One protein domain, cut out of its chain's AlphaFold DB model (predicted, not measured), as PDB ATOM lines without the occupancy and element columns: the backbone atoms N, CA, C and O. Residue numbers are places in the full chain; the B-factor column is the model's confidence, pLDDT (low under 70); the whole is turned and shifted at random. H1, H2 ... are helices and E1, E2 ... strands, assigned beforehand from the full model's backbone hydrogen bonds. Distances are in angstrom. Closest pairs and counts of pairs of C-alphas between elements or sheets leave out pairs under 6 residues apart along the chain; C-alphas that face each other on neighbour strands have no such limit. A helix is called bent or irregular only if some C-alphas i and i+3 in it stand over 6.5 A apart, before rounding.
ATOM      1  N   ALA A 500     -71.710 147.110  20.092       59.88
ATOM      2  CA  ALA A 500     -71.694 146.029  21.074       59.88
ATOM      3  C   ALA A 500     -72.912 146.125  22.012       59.88
ATOM      4  O   ALA A 500     -72.999 147.035  22.836       59.88
ATOM      5  N   HIS A 501     -73.844 145.182  21.890       68.38
ATOM      6  CA  HIS A 501     -74.942 144.990  22.835       68.38
ATOM      7  C   HIS A 501     -74.401 144.260  24.072       68.38
ATOM      8  O   HIS A 501     -73.795 143.196  23.941       68.38
ATOM      9  N   VAL A 502     -74.565 144.859  25.255       75.00
ATOM     10  CA  VAL A 502     -73.972 144.400  26.525       75.00
ATOM     11  C   VAL A 502     -75.090 144.095  27.529       75.00
ATOM     12  O   VAL A 502     -76.070 144.840  27.599       75.00
ATOM     13  N   PHE A 503     -74.988 143.000  28.286       74.88
ATOM     14  CA  PHE A 503     -76.144 142.349  28.917       74.88
ATOM     15  C   PHE A 503     -76.098 142.354  30.454       74.88
ATOM     16  O   PHE A 503     -75.330 141.639  31.105       74.88
ATOM     17  N   SER A 504     -76.977 143.142  31.087       75.75
ATOM     18  CA  SER A 504     -77.028 143.256  32.551       75.75
ATOM     19  C   SER A 504     -77.756 142.078  33.227       75.75
ATOM     20  O   SER A 504     -78.855 142.218  33.772       75.75
ATOM     21  N   GLY A 505     -77.135 140.902  33.209       64.06
ATOM     22  CA  GLY A 505     -77.625 139.677  33.848       64.06
ATOM     23  C   GLY A 505     -76.484 138.838  34.422       64.06
ATOM     24  O   GLY A 505     -75.343 139.288  34.498       64.06
ATOM     25  N   LYS A 506     -76.762 137.589  34.822       60.47
ATOM     26  CA  LYS A 506     -75.694 136.578  34.947       60.47
ATOM     27  C   LYS A 506     -75.390 135.956  33.589       60.47
ATOM     28  O   LYS A 506     -74.230 135.693  33.285       60.47
ATOM     29  N   ASN A 507     -76.447 135.719  32.819       62.66
ATOM     30  CA  ASN A 507     -76.431 135.205  31.461       62.66
ATOM     31  C   ASN A 507     -77.311 136.092  30.572       62.66
ATOM     32  O   ASN A 507     -78.356 136.567  31.010       62.66
ATOM     33  N   ASP A 508     -76.974 136.158  29.287       61.84
ATOM     34  CA  ASP A 508     -77.750 136.824  28.224       61.84
ATOM     35  C   ASP A 508     -79.181 136.251  28.061       61.84
ATOM     36  O   ASP A 508     -80.018 136.812  27.365       61.84
ATOM     37  N   GLN A 509     -79.461 135.105  28.699       60.62
ATOM     38  CA  GLN A 509     -80.737 134.380  28.677       60.62
ATOM     39  C   GLN A 509     -81.580 134.564  29.957       60.62
ATOM     40  O   GLN A 509     -82.644 133.954  30.075       60.62
ATOM     41  N   ASP A 510     -81.123 135.354  30.936       63.75
ATOM     42  CA  ASP A 510     -81.927 135.670  32.124       63.75
ATOM     43  C   ASP A 510     -83.097 136.597  31.736       63.75
ATOM     44  O   ASP A 510     -82.892 137.642  31.126       63.75
ATOM     45  N   ALA A 511     -84.330 136.257  32.125       59.56
ATOM     46  CA  ALA A 511     -85.530 137.011  31.724       59.56
ATOM     47  C   ALA A 511     -85.618 138.446  32.293       59.56
ATOM     48  O   ALA A 511     -86.398 139.249  31.788       59.56
ATOM     49  N   ASP A 512     -84.820 138.760  33.319       62.66
ATOM     50  CA  ASP A 512     -84.687 140.097  33.919       62.66
ATOM     51  C   ASP A 512     -83.499 140.899  33.331       62.66
ATOM     52  O   ASP A 512     -83.152 141.968  33.840       62.66
ATOM     53  N   CYS A 513     -82.820 140.381  32.299       70.38
ATOM     54  CA  CYS A 513     -81.651 141.025  31.704       70.38
ATOM     55  C   CYS A 513     -82.034 142.310  30.951       70.38
ATOM     56  O   CYS A 513     -82.986 142.323  30.172       70.38
ATOM     57  N   THR A 514     -81.273 143.393  31.153       76.50
ATOM     58  CA  THR A 514     -81.390 144.613  30.339       76.50
ATOM     59  C   THR A 514     -80.262 144.646  29.319       76.50
ATOM     60  O   THR A 514     -79.083 144.624  29.673       76.50
ATOM     61  N   GLU A 515     -80.642 144.704  28.050       81.00
ATOM     62  CA  GLU A 515     -79.742 144.911  26.924       81.00
ATOM     63  C   GLU A 515     -79.373 146.396  26.819       81.00
ATOM     64  O   GLU A 515     -80.249 147.263  26.786       81.00
ATOM     65  N   VAL A 516     -78.073 146.696  26.790       80.56
ATOM     66  CA  VAL A 516     -77.549 148.064  26.739       80.56
ATOM     67  C   VAL A 516     -76.606 148.198  25.542       80.56
ATOM     68  O   VAL A 516     -75.501 147.648  25.574       80.56
ATOM     69  N   PRO A 517     -76.994 148.930  24.483       77.69
ATOM     70  CA  PRO A 517     -76.102 149.186  23.363       77.69
ATOM     71  C   PRO A 517     -74.969 150.118  23.813       77.69
ATOM     72  O   PRO A 517     -75.212 151.221  24.300       77.69
ATOM     73  N   CYS A 518     -73.723 149.669  23.663       78.12
ATOM     74  CA  CYS A 518     -72.526 150.437  23.997       78.12
ATOM     75  C   CYS A 518     -71.740 150.739  22.719       78.12
ATOM     76  O   CYS A 518     -71.327 149.832  21.995       78.12
ATOM     77  N   HIS A 519     -71.542 152.023  22.429       73.31
ATOM     78  CA  HIS A 519     -70.978 152.478  21.158       73.31
ATOM     79  C   HIS A 519     -69.516 152.915  21.303       73.31
ATOM     80  O   HIS A 519     -68.698 152.730  20.407       73.31
ATOM     81  N   THR A 520     -69.180 153.445  22.475       76.31
ATOM     82  CA  THR A 520     -67.879 153.993  22.846       76.31
ATOM     83  C   THR A 520     -67.267 153.216  24.020       76.31
ATOM     84  O   THR A 520     -67.989 152.650  24.848       76.31
ATOM     85  N   PRO A 521     -65.933 153.242  24.196       79.06
ATOM     86  CA  PRO A 521     -65.295 152.695  25.391       79.06
ATOM     87  C   PRO A 521     -65.785 153.348  26.694       79.06
ATOM     88  O   PRO A 521     -65.781 152.702  27.738       79.06
ATOM     89  N   ALA A 522     -66.234 154.608  26.647       75.75
ATOM     90  CA  ALA A 522     -66.785 155.313  27.803       75.75
ATOM     91  C   ALA A 522     -68.126 154.714  28.267       75.75
ATOM     92  O   ALA A 522     -68.331 154.546  29.467       75.75
ATOM     93  N   GLU A 523     -69.004 154.329  27.339       78.25
ATOM     94  CA  GLU A 523     -70.273 153.658  27.661       78.25
ATOM     95  C   GLU A 523     -70.042 152.247  28.202       78.25
ATOM     96  O   GLU A 523     -70.665 151.882  29.195       78.25
ATOM     97  N   VAL A 524     -69.077 151.496  27.654       81.81
ATOM     98  CA  VAL A 524     -68.670 150.195  28.219       81.81
ATOM     99  C   VAL A 524     -68.161 150.365  29.659       81.81
ATOM    100  O   VAL A 524     -68.576 149.635  30.558       81.81
ATOM    101  N   LEU A 525     -67.303 151.356  29.926       80.06
ATOM    102  CA  LEU A 525     -66.814 151.633  31.285       80.06
ATOM    103  C   LEU A 525     -67.939 152.067  32.239       80.06
ATOM    104  O   LEU A 525     -67.935 151.659  33.401       80.06
ATOM    105  N   LYS A 526     -68.907 152.851  31.752       76.06
ATOM    106  CA  LYS A 526     -70.101 153.251  32.506       76.06
ATOM    107  C   LYS A 526     -70.979 152.041  32.835       76.06
ATOM    108  O   LYS A 526     -71.306 151.840  34.000       76.06
ATOM    109  N   PHE A 527     -71.276 151.188  31.856       83.19
ATOM    110  CA  PHE A 527     -72.032 149.947  32.039       83.19
ATOM    111  C   PHE A 527     -71.421 149.065  33.145       83.19
ATOM    112  O   PHE A 527     -72.117 148.669  34.079       83.19
ATOM    113  N   PHE A 528     -70.104 148.831  33.115       80.12
ATOM    114  CA  PHE A 528     -69.419 148.027  34.138       80.12
ATOM    115  C   PHE A 528     -69.328 148.694  35.530       80.12
ATOM    116  O   PHE A 528     -69.007 148.009  36.504       80.12
ATOM    117  N   SER A 529     -69.618 149.996  35.651       76.19
ATOM    118  CA  SER A 529     -69.802 150.681  36.941       76.19
ATOM    119  C   SER A 529     -71.249 150.608  37.430       76.19
ATOM    120  O   SER A 529     -71.480 150.356  38.616       76.19
ATOM    121  N   ASP A 530     -72.214 150.846  36.542       76.12
ATOM    122  CA  ASP A 530     -73.638 150.947  36.870       76.12
ATOM    123  C   ASP A 530     -74.215 149.581  37.268       76.12
ATOM    124  O   ASP A 530     -74.906 149.447  38.283       76.12
ATOM    125  N   TYR A 531     -73.883 148.535  36.508       76.00
ATOM    126  CA  TYR A 531     -74.416 147.197  36.725       76.00
ATOM    127  C   TYR A 531     -73.574 146.399  37.730       76.00
ATOM    128  O   TYR A 531     -72.344 146.368  37.704       76.00
ATOM    129  N   ARG A 532     -74.253 145.761  38.692       69.25
ATOM    130  CA  ARG A 532     -73.602 145.023  39.796       69.25
ATOM    131  C   ARG A 532     -73.289 143.566  39.475       69.25
ATOM    132  O   ARG A 532     -72.454 142.976  40.156       69.25
ATOM    133  N   ILE A 533     -73.991 143.020  38.490       72.12
ATOM    134  CA  ILE A 533     -73.839 141.682  37.928       72.12
ATOM    135  C   ILE A 533     -73.917 141.891  36.413       72.12
ATOM    136  O   ILE A 533     -74.776 142.635  35.940       72.12
ATOM    137  N   VAL A 534     -72.969 141.302  35.698       78.81
ATOM    138  CA  VAL A 534     -72.754 141.450  34.253       78.81
ATOM    139  C   VAL A 534     -72.530 140.056  33.677       78.81
ATOM    140  O   VAL A 534     -71.981 139.201  34.388       78.81
ATOM    141  N   ALA A 535     -72.904 139.803  32.427       82.19
ATOM    142  CA  ALA A 535     -72.776 138.473  31.860       82.19
ATOM    143  C   ALA A 535     -71.306 138.060  31.618       82.19
ATOM    144  O   ALA A 535     -70.387 138.872  31.466       82.19
ATOM    145  N   ASP A 536     -71.042 136.749  31.637       84.56
ATOM    146  CA  ASP A 536     -69.694 136.205  31.393       84.56
ATOM    147  C   ASP A 536     -69.294 136.228  29.899       84.56
ATOM    148  O   ASP A 536     -68.128 136.000  29.573       84.56
ATOM    149  N   SER A 537     -70.241 136.531  29.010       80.88
ATOM    150  CA  SER A 537     -70.093 136.968  27.612       80.88
ATOM    151  C   SER A 537     -69.423 138.351  27.539       80.88
ATOM    152  O   SER A 537     -68.302 138.461  27.043       80.88
ATOM    153  N   ASP A 538     -70.032 139.377  28.137       85.25
ATOM    154  CA  ASP A 538     -69.545 140.768  28.162       85.25
ATOM    155  C   ASP A 538     -68.131 140.886  28.748       85.25
ATOM    156  O   ASP A 538     -67.248 141.562  28.213       85.25
ATOM    157  N   LYS A 539     -67.876 140.168  29.849       87.38
ATOM    158  CA  LYS A 539     -66.548 140.112  30.482       87.38
ATOM    159  C   LYS A 539     -65.492 139.543  29.532       87.38
ATOM    160  O   LYS A 539     -64.331 139.942  29.614       87.38
ATOM    161  N   LYS A 540     -65.865 138.623  28.635       87.19
ATOM    162  CA  LYS A 540     -64.977 138.088  27.591       87.19
ATOM    163  C   LYS A 540     -64.864 139.036  26.399       87.19
ATOM    164  O   LYS A 540     -63.761 139.136  25.872       87.19
ATOM    165  N   PHE A 541     -65.916 139.776  26.036       86.44
ATOM    166  CA  PHE A 541     -65.841 140.834  25.020       86.44
ATOM    167  C   PHE A 541     -64.782 141.876  25.399       86.44
ATOM    168  O   PHE A 541     -63.851 142.100  24.628       86.44
ATOM    169  N   VAL A 542     -64.820 142.405  26.629       88.81
ATOM    170  CA  VAL A 542     -63.810 143.352  27.151       88.81
ATOM    171  C   VAL A 542     -62.393 142.756  27.185       88.81
ATOM    172  O   VAL A 542     -61.407 143.482  27.097       88.81
ATOM    173  N   CYS A 543     -62.260 141.429  27.270       89.62
ATOM    174  CA  CYS A 543     -60.972 140.731  27.197       89.62
ATOM    175  C   CYS A 543     -60.546 140.320  25.772       89.62
ATOM    176  O   CYS A 543     -59.466 139.744  25.606       89.62
ATOM    177  N   SER A 544     -61.375 140.552  24.755       86.94
ATOM    178  CA  SER A 544     -61.166 140.072  23.384       86.94
ATOM    179  C   SER A 544     -60.259 140.989  22.553       86.94
ATOM    180  O   SER A 544     -59.934 142.107  22.953       86.94
ATOM    181  N   ALA A 545     -59.876 140.530  21.358       86.25
ATOM    182  CA  ALA A 545     -59.231 141.385  20.360       86.25
ATOM    183  C   ALA A 545     -60.189 142.451  19.782       86.25
ATOM    184  O   ALA A 545     -59.741 143.544  19.449       86.25
ATOM    185  N   ALA A 546     -61.499 142.178  19.728       85.31
ATOM    186  CA  ALA A 546     -62.492 143.120  19.211       85.31
ATOM    187  C   ALA A 546     -62.538 144.405  20.045       85.31
ATOM    188  O   ALA A 546     -62.497 145.498  19.490       85.31
ATOM    189  N   PHE A 547     -62.521 144.287  21.377       88.12
ATOM    190  CA  PHE A 547     -62.478 145.450  22.265       88.12
ATOM    191  C   PHE A 547     -61.140 146.213  22.193       88.12
ATOM    192  O   PHE A 547     -61.114 147.425  22.381       88.12
ATOM    193  N   VAL A 548     -60.028 145.544  21.862       89.44
ATOM    194  CA  VAL A 548     -58.736 146.212  21.612       89.44
ATOM    195  C   VAL A 548     -58.773 147.039  20.326       89.44
ATOM    196  O   VAL A 548     -58.298 148.172  20.324       89.44
ATOM    197  N   GLU A 549     -59.349 146.519  19.242       87.25
ATOM    198  CA  GLU A 549     -59.468 147.269  17.985       87.25
ATOM    199  C   GLU A 549     -60.536 148.373  18.076       87.25
ATOM    200  O   GLU A 549     -60.280 149.483  17.617       87.25
ATOM    201  N   MET A 550     -61.642 148.141  18.798       85.38
ATOM    202  CA  MET A 550     -62.582 149.188  19.227       85.38
ATOM    203  C   MET A 550     -61.849 150.315  19.968       85.38
ATOM    204  O   MET A 550     -61.947 151.474  19.577       85.38
ATOM    205  N   LEU A 551     -61.061 149.991  21.006       86.44
ATOM    206  CA  LEU A 551     -60.237 150.967  21.728       86.44
ATOM    207  C   LEU A 551     -59.269 151.706  20.801       86.44
ATOM    208  O   LEU A 551     -59.068 152.905  20.984       86.44
ATOM    209  N   ARG A 552     -58.685 151.026  19.805       86.81
ATOM    210  CA  ARG A 552     -57.701 151.610  18.882       86.81
ATOM    211  C   ARG A 552     -58.275 152.767  18.057       86.81
ATOM    212  O   ARG A 552     -57.520 153.679  17.729       86.81
ATOM    213  N   LEU A 553     -59.588 152.783  17.797       80.75
ATOM    214  CA  LEU A 553     -60.270 153.902  17.128       80.75
ATOM    215  C   LEU A 553     -60.303 155.192  17.972       80.75
ATOM    216  O   LEU A 553     -60.362 156.282  17.409       80.75
ATOM    217  N   TYR A 554     -60.244 155.081  19.304       79.25
ATOM    218  CA  TYR A 554     -60.329 156.217  20.237       79.25
ATOM    219  C   TYR A 554     -58.986 156.548  20.913       79.25
ATOM    220  O   TYR A 554     -58.696 157.712  21.179       79.25
ATOM    221  N   SER A 555     -58.166 155.538  21.224       81.56
ATOM    222  CA  SER A 555     -56.842 155.681  21.841       81.56
ATOM    223  C   SER A 555     -55.965 154.451  21.581       81.56
ATOM    224  O   SER A 555     -55.955 153.481  22.342       81.56
ATOM    225  N   ASP A 556     -55.134 154.515  20.540       81.88
ATOM    226  CA  ASP A 556     -54.096 153.508  20.274       81.88
ATOM    227  C   ASP A 556     -53.037 153.417  21.407       81.88
ATOM    228  O   ASP A 556     -52.450 152.357  21.637       81.88
ATOM    229  N   LYS A 557     -52.853 154.497  22.188       82.06
ATOM    230  CA  LYS A 557     -52.034 154.521  23.420       82.06
ATOM    231  C   LYS A 557     -52.586 153.561  24.473       82.06
ATOM    232  O   LYS A 557     -51.811 152.871  25.130       82.06
ATOM    233  N   ASP A 558     -53.905 153.522  24.643       82.62
ATOM    234  CA  ASP A 558     -54.552 152.681  25.650       82.62
ATOM    235  C   ASP A 558     -54.842 151.268  25.117       82.62
ATOM    236  O   ASP A 558     -54.637 150.309  25.860       82.62
ATOM    237  N   ALA A 559     -55.152 151.105  23.824       86.31
ATOM    238  CA  ALA A 559     -55.209 149.794  23.166       86.31
ATOM    239  C   ALA A 559     -53.912 148.990  23.389       86.31
ATOM    240  O   ALA A 559     -53.963 147.863  23.886       86.31
ATOM    241  N   ARG A 560     -52.740 149.609  23.166       85.69
ATOM    242  CA  ARG A 560     -51.428 148.975  23.406       85.69
ATOM    243  C   ARG A 560     -51.172 148.593  24.869       85.69
ATOM    244  O   ARG A 560     -50.545 147.565  25.123       85.69
ATOM    245  N   LYS A 561     -51.685 149.352  25.850       85.75
ATOM    246  CA  LYS A 561     -51.633 148.938  27.271       85.75
ATOM    247  C   LYS A 561     -52.447 147.670  27.510       85.75
ATOM    248  O   LYS A 561     -52.014 146.805  28.269       85.75
ATOM    249  N   ILE A 562     -53.626 147.576  26.893       88.81
ATOM    250  CA  ILE A 562     -54.506 146.415  27.040       88.81
ATOM    251  C   ILE A 562     -53.891 145.187  26.362       88.81
ATOM    252  O   ILE A 562     -53.891 144.124  26.975       88.81
ATOM    253  N   GLU A 563     -53.266 145.325  25.189       88.12
ATOM    254  CA  GLU A 563     -52.480 144.252  24.552       88.12
ATOM    255  C   GLU A 563     -51.411 143.695  25.513       88.12
ATOM    256  O   GLU A 563     -51.455 142.517  25.871       88.12
ATOM    257  N   MET A 564     -50.548 144.560  26.062       86.19
ATOM    258  CA  MET A 564     -49.516 144.165  27.039       86.19
ATOM    259  C   MET A 564     -50.077 143.555  28.340       86.19
ATOM    260  O   MET A 564     -49.379 142.810  29.032       86.19
ATOM    261  N   LEU A 565     -51.320 143.877  28.711       85.62
ATOM    262  CA  LEU A 565     -51.997 143.321  29.884       85.62
ATOM    263  C   LEU A 565     -52.576 141.918  29.613       85.62
ATOM    264  O   LEU A 565     -52.599 141.090  30.531       85.62
ATOM    265  N   ARG A 566     -53.012 141.642  28.373       85.88
ATOM    266  CA  ARG A 566     -53.534 140.336  27.924       85.88
ATOM    267  C   ARG A 566     -52.436 139.268  27.900       85.88
ATOM    268  O   ARG A 566     -52.666 138.173  28.414       85.88
ATOM    269  N   ASP A 567     -51.231 139.618  27.439       79.31
ATOM    270  CA  ASP A 567     -50.060 138.733  27.223       79.31
ATOM    271  C   ASP A 567     -49.529 137.965  28.460       79.31
ATOM    272  O   ASP A 567     -48.547 137.224  28.384       79.31
ATOM    273  N   GLY A 568     -50.168 138.096  29.626       74.50
ATOM    274  CA  GLY A 568     -49.841 137.323  30.825       74.50
ATOM    275  C   GLY A 568     -51.018 137.057  31.764       74.50
ATOM    276  O   GLY A 568     -50.785 136.931  32.977       74.50
ATOM    277  N   ILE A 569     -52.265 137.040  31.264       84.56
ATOM    278  CA  ILE A 569     -53.481 136.771  32.060       84.56
ATOM    279  C   ILE A 569     -54.537 135.973  31.265       84.56
ATOM    280  O   ILE A 569     -55.448 136.537  30.673       84.56
ATOM    281  N   ASN A 570     -54.500 134.643  31.364       79.88
ATOM    282  CA  ASN A 570     -55.502 133.746  30.752       79.88
ATOM    283  C   ASN A 570     -56.843 133.693  31.530       79.88
ATOM    284  O   ASN A 570     -57.792 133.030  31.124       79.88
ATOM    285  N   ASP A 571     -56.907 134.332  32.698       87.88
ATOM    286  CA  ASP A 571     -58.061 134.359  33.604       87.88
ATOM    287  C   ASP A 571     -58.940 135.575  33.279       87.88
ATOM    288  O   ASP A 571     -58.632 136.695  33.691       87.88
ATOM    289  N   PHE A 572     -60.037 135.362  32.544       87.44
ATOM    290  CA  PHE A 572     -60.922 136.450  32.110       87.44
ATOM    291  C   PHE A 572     -61.602 137.192  33.267       87.44
ATOM    292  O   PHE A 572     -61.828 138.399  33.176       87.44
ATOM    293  N   GLN A 573     -61.885 136.507  34.381       89.19
ATOM    294  CA  GLN A 573     -62.485 137.121  35.566       89.19
ATOM    295  C   GLN A 573     -61.509 138.102  36.234       89.19
ATOM    296  O   GLN A 573     -61.943 139.106  36.804       89.19
ATOM    297  N   LYS A 574     -60.198 137.849  36.137       90.94
ATOM    298  CA  LYS A 574     -59.135 138.779  36.548       90.94
ATOM    299  C   LYS A 574     -58.854 139.856  35.498       90.94
ATOM    300  O   LYS A 574     -58.631 141.009  35.862       90.94
ATOM    301  N   LEU A 575     -58.833 139.480  34.219       91.31
ATOM    302  CA  LEU A 575     -58.407 140.344  33.120       91.31
ATOM    303  C   LEU A 575     -59.368 141.520  32.901       91.31
ATOM    304  O   LEU A 575     -58.899 142.653  32.965       91.31
ATOM    305  N   HIS A 576     -60.686 141.307  32.751       90.94
ATOM    306  CA  HIS A 576     -61.620 142.421  32.487       90.94
ATOM    307  C   HIS A 576     -61.569 143.491  33.586       90.94
ATOM    308  O   HIS A 576     -61.558 144.684  33.293       90.94
ATOM    309  N   ARG A 577     -61.443 143.072  34.854       91.12
ATOM    310  CA  ARG A 577     -61.336 143.984  36.002       91.12
ATOM    311  C   ARG A 577     -60.095 144.871  35.903       91.12
ATOM    312  O   ARG A 577     -60.193 146.081  36.083       91.12
ATOM    313  N   LEU A 578     -58.950 144.287  35.546       90.06
ATOM    314  CA  LEU A 578     -57.701 145.028  35.351       90.06
ATOM    315  C   LEU A 578     -57.727 145.905  34.087       90.06
ATOM    316  O   LEU A 578     -57.142 146.983  34.113       90.06
ATOM    317  N   ILE A 579     -58.419 145.494  33.018       89.25
ATOM    318  CA  ILE A 579     -58.650 146.318  31.818       89.25
ATOM    319  C   ILE A 579     -59.448 147.572  32.196       89.25
ATOM    320  O   ILE A 579     -58.973 148.686  31.985       89.25
ATOM    321  N   ILE A 580     -60.600 147.403  32.850       86.38
ATOM    322  CA  ILE A 580     -61.468 148.504  33.299       86.38
ATOM    323  C   ILE A 580     -60.712 149.451  34.244       86.38
ATOM    324  O   ILE A 580     -60.784 150.663  34.079       86.38
ATOM    325  N   GLN A 581     -59.903 148.921  35.168       84.44
ATOM    326  CA  GLN A 581     -59.064 149.717  36.081       84.44
ATOM    327  C   GLN A 581     -57.867 150.413  35.407       84.44
ATOM    328  O   GLN A 581     -57.324 151.356  35.981       84.44
ATOM    329  N   THR A 582     -57.439 149.946  34.228       81.94
ATOM    330  CA  THR A 582     -56.351 150.541  33.424       81.94
ATOM    331  C   THR A 582     -56.873 151.655  32.515       81.94
ATOM    332  O   THR A 582     -56.185 152.655  32.315       81.94
ATOM    333  N   LEU A 583     -58.093 151.500  31.991       77.81
ATOM    334  CA  LEU A 583     -58.796 152.519  31.205       77.81
ATOM    335  C   LEU A 583     -59.403 153.614  32.097       77.81
ATOM    336  O   LEU A 583     -59.341 154.791  31.756       77.81
ATOM    337  N   ASN A 584     -59.936 153.235  33.262       74.75
ATOM    338  CA  ASN A 584     -60.455 154.143  34.281       74.75
ATOM    339  C   ASN A 584     -59.689 153.971  35.612       74.75
ATOM    340  O   ASN A 584     -60.095 153.180  36.470       74.75
ATOM    341  N   PRO A 585     -58.610 154.743  35.847       66.94
ATOM    342  CA  PRO A 585     -57.878 154.713  37.113       66.94
ATOM    343  C   PRO A 585     -58.688 155.141  38.349       66.94
ATOM    344  O   PRO A 585     -58.269 154.815  39.462       66.94
ATOM    345  N   ALA A 586     -59.850 155.791  38.199       62.16
ATOM    346  CA  ALA A 586     -60.753 156.066  39.321       62.16
ATOM    347  C   ALA A 586     -61.599 154.842  39.728       62.16
ATOM    348  O   ALA A 586     -62.006 154.752  40.885       62.16
ATOM    349  N   ALA A 587     -61.816 153.875  38.824       73.81
ATOM    350  CA  ALA A 587     -62.554 152.650  39.130       73.81
ATOM    351  C   ALA A 587     -61.795 151.796  40.159       73.81
ATOM    352  O   ALA A 587     -60.634 151.427  39.947       73.81
ATOM    353  N   ASP A 588     -62.433 151.488  41.288       77.12
ATOM    354  CA  ASP A 588     -61.773 150.816  42.412       77.12
ATOM    355  C   ASP A 588     -61.730 149.276  42.250       77.12
ATOM    356  O   ASP A 588     -62.045 148.724  41.192       77.12
ATOM    357  N   ILE A 589     -61.348 148.540  43.298       84.69
ATOM    358  CA  ILE A 589     -61.304 147.068  43.318       84.69
ATOM    359  C   ILE A 589     -62.694 146.433  43.103       84.69
ATOM    360  O   ILE A 589     -62.791 145.267  42.715       84.69
ATOM    361  N   SER A 590     -63.743 147.236  43.330       77.38
ATOM    362  CA  SER A 590     -65.180 147.010  43.115       77.38
ATOM    363  C   SER A 590     -65.688 147.360  41.703       77.38
ATOM    364  O   SER A 590     -66.851 147.095  41.417       77.38
ATOM    365  N   LEU A 591     -64.850 147.976  40.857       79.19
ATOM    366  CA  LEU A 591     -65.174 148.604  39.561       79.19
ATOM    367  C   LEU A 591     -66.133 149.812  39.580       79.19
ATOM    368  O   LEU A 591     -66.431 150.352  38.517       79.19
ATOM    369  N   ARG A 592     -66.572 150.304  40.746       71.44
ATOM    370  CA  ARG A 592     -67.424 151.508  40.812       71.44
ATOM    371  C   ARG A 592     -66.696 152.746  40.296       71.44
ATOM    372  O   ARG A 592     -65.585 153.021  40.749       71.44
ATOM    373  N   SER A 593     -67.368 153.527  39.448       61.00
ATOM    374  CA  SER A 593     -66.997 154.908  39.115       61.00
ATOM    375  C   SER A 593     -68.012 155.966  39.574       61.00
ATOM    376  O   SER A 593     -67.711 157.147  39.448       61.00
ATOM    377  N   ASP A 594     -69.170 155.573  40.115       57.16
ATOM    378  CA  ASP A 594     -70.126 156.475  40.782       57.16
ATOM    379  C   ASP A 594     -69.549 157.003  42.117       57.16
ATOM    380  O   ASP A 594     -69.372 156.201  43.039       57.16
ATOM    381  N   PRO A 595     -69.305 158.324  42.276       56.56
ATOM    382  CA  PRO A 595     -68.782 158.911  43.514       56.56
ATOM    383  C   PRO A 595     -69.727 158.847  44.726       56.56
ATOM    384  O   PRO A 595     -69.346 159.297  45.810       56.56
ATOM    385  N   SER A 596     -70.958 158.351  44.561       53.31
ATOM    386  CA  SER A 596     -71.944 158.166  45.629       53.31
ATOM    387  C   SER A 596     -71.977 156.746  46.220       53.31
ATOM    388  O   SER A 596     -72.440 156.577  47.352       53.31
ATOM    389  N   ASP A 597     -71.451 155.726  45.524       61.38
ATOM    390  CA  ASP A 597     -71.401 154.358  46.060       61.38
ATOM    391  C   ASP A 597     -70.362 154.282  47.207       61.38
ATOM    392  O   ASP A 597     -69.200 154.647  47.007       61.38
ATOM    393  N   PRO A 598     -70.710 153.755  48.404       64.56
ATOM    394  CA  PRO A 598     -69.782 153.591  49.533       64.56
ATOM    395  C   PRO A 598     -68.538 152.716  49.278       64.56
ATOM    396  O   PRO A 598     -67.738 152.513  50.195       64.56
ATOM    397  N   TRP A 599     -68.405 152.147  48.078       68.62
ATOM    398  CA  TRP A 599     -67.281 151.343  47.602       68.62
ATOM    399  C   TRP A 599     -66.504 151.989  46.435       68.62
ATOM    400  O   TRP A 599     -65.705 151.300  45.792       68.62
ATOM    401  N   TYR A 600     -66.728 153.276  46.149       66.38
ATOM    402  CA  TYR A 600     -65.907 154.100  45.251       66.38
ATOM    403  C   TYR A 600     -64.611 154.575  45.932       66.38
ATOM    404  O   TYR A 600     -64.586 154.789  47.145       66.38
ATOM    405  N   ALA A 601     -63.538 154.734  45.142       64.44
ATOM    406  CA  ALA A 601     -62.241 155.313  45.522       64.44
ATOM    407  C   ALA A 601     -61.761 154.972  46.952       64.44
ATOM    408  O   ALA A 601     -61.408 155.864  47.729       64.44
ATOM    409  N   MET A 602     -61.707 153.685  47.297       73.25
ATOM    410  CA  MET A 602     -61.554 153.190  48.665       73.25
ATOM    411  C   MET A 602     -60.288 153.692  49.371       73.25
ATOM    412  O   MET A 602     -59.200 153.803  48.796       73.25
TER     413      MET A 602
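This is residues 500 to 602 of the 1267 residues of the protein "Protein kinase domain-containing protein" of Bacteroides sp. CAG:1060_57_27 (UniProt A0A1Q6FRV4). Three helices, H3, H4 and H5, run up and down side by side in turn, their centres making a triangle with H4 at the far corner; H1 and the short H2 sit at the open side between H3 and H5, and the strand hairpin of E1 and E2 lies beyond H1 and H2, at the end away from H4. The last 19 residues, 584 to 602, hold no named element and run as a loose tail beyond H1 and H5, on the side away from H3. The printed part has 103 residues with two named strands and then five named helices, in the order E1, E2, H1, H2, H3, H4, H5; the sheet has the order E1 - E2, antiparallel, and the class is mostly helix. The whole is compact, with a radius of gyration of the C-alphas of 13.2 A, and the outline is rounded, with spans of 36 by 32 by 25 A.

E1 is residues 500 to 504, beginning at C-alpha 500 at (-71.694, 146.029, 21.074) and measuring 13.0 A from first to last C-alpha. E2 is residues 514 to 518, 12.4 A long. H1 is residues 521 to 530, 14.3 A long, with C-alpha 521 at (-65.295, 152.695, 25.391). H2 is residues 538 to 542, 6.4 A long. H3 is residues 545 to 554, 14.9 A long, and H4 is residues 556 to 566, 15.2 A long. H5, the longest helix, is residues 572 to 583, 16.2 A long, ending at C-alpha 583 at (-58.796, 152.519, 31.205). H5 is neither bent nor irregular, but only just: C-alphas 573 and 576 are 6.2 A apart.

E1 and E2 form a hairpin, with an angle of 148 degrees between their directions. N 502 and O 516 are 3.0 A apart and N 516 and O 502 are 2.8 A apart, both within hydrogen-bond range. E1 and H1 are near each other, with 9 pairs of C-alphas within 10 A. The closest C-alphas of E2 and H1, those of Cys 518 and Val 524, are 5.7 A apart; those of E1 and H2, Val 502 and Asp 538, are 6.0 A apart. H1 and H3 only just touch, with 3 pairs of C-alphas within 8 A, the closest being Pro 521 and Leu 551 at 6.5 A; they run opposite ways at a steep tilt of 66 degrees. H1 and H5 are close but not clearly touching, the closest C-alphas being those of Leu 525 and Ile 580, 6.5 A apart. H2 and H5 touch, closest at the C-alphas of Lys 539 and His 576, 5.8 A apart. H3 and H4 form a helical hairpin: they touch, closest at the C-alphas of Val 548 and Ala 559, 5.3 A apart, and run opposite ways at a shallow tilt of 23 degrees. H4 and H5 form another, closest at the C-alphas of Ile 562 and Ile 579, 6.3 A apart, opposite ways at a shallow tilt of 27 degrees. H3 and H5 are apart, and so are H1 and H4. The helix packing is mostly aligned, only just: 2 of 3 pairs of helices that touch and have a tilt are at a shallow one. Each O i to N i+4 pair is within hydrogen-bond range in H1 and H2; the counts are 5 of 6 in H3, 6 of 7 in H4 and 7 of 8 in H5.

The two C-alphas farthest apart, those of Ala 511 and Lys 557, are 38.7 A apart. The printed part has no cut, and no link between named elements is long. The mean pLDDT of the printed part is 78.0; residues 500 to 501, 505 to 512, 532, 585 to 586 and 593 to 601 are under 70.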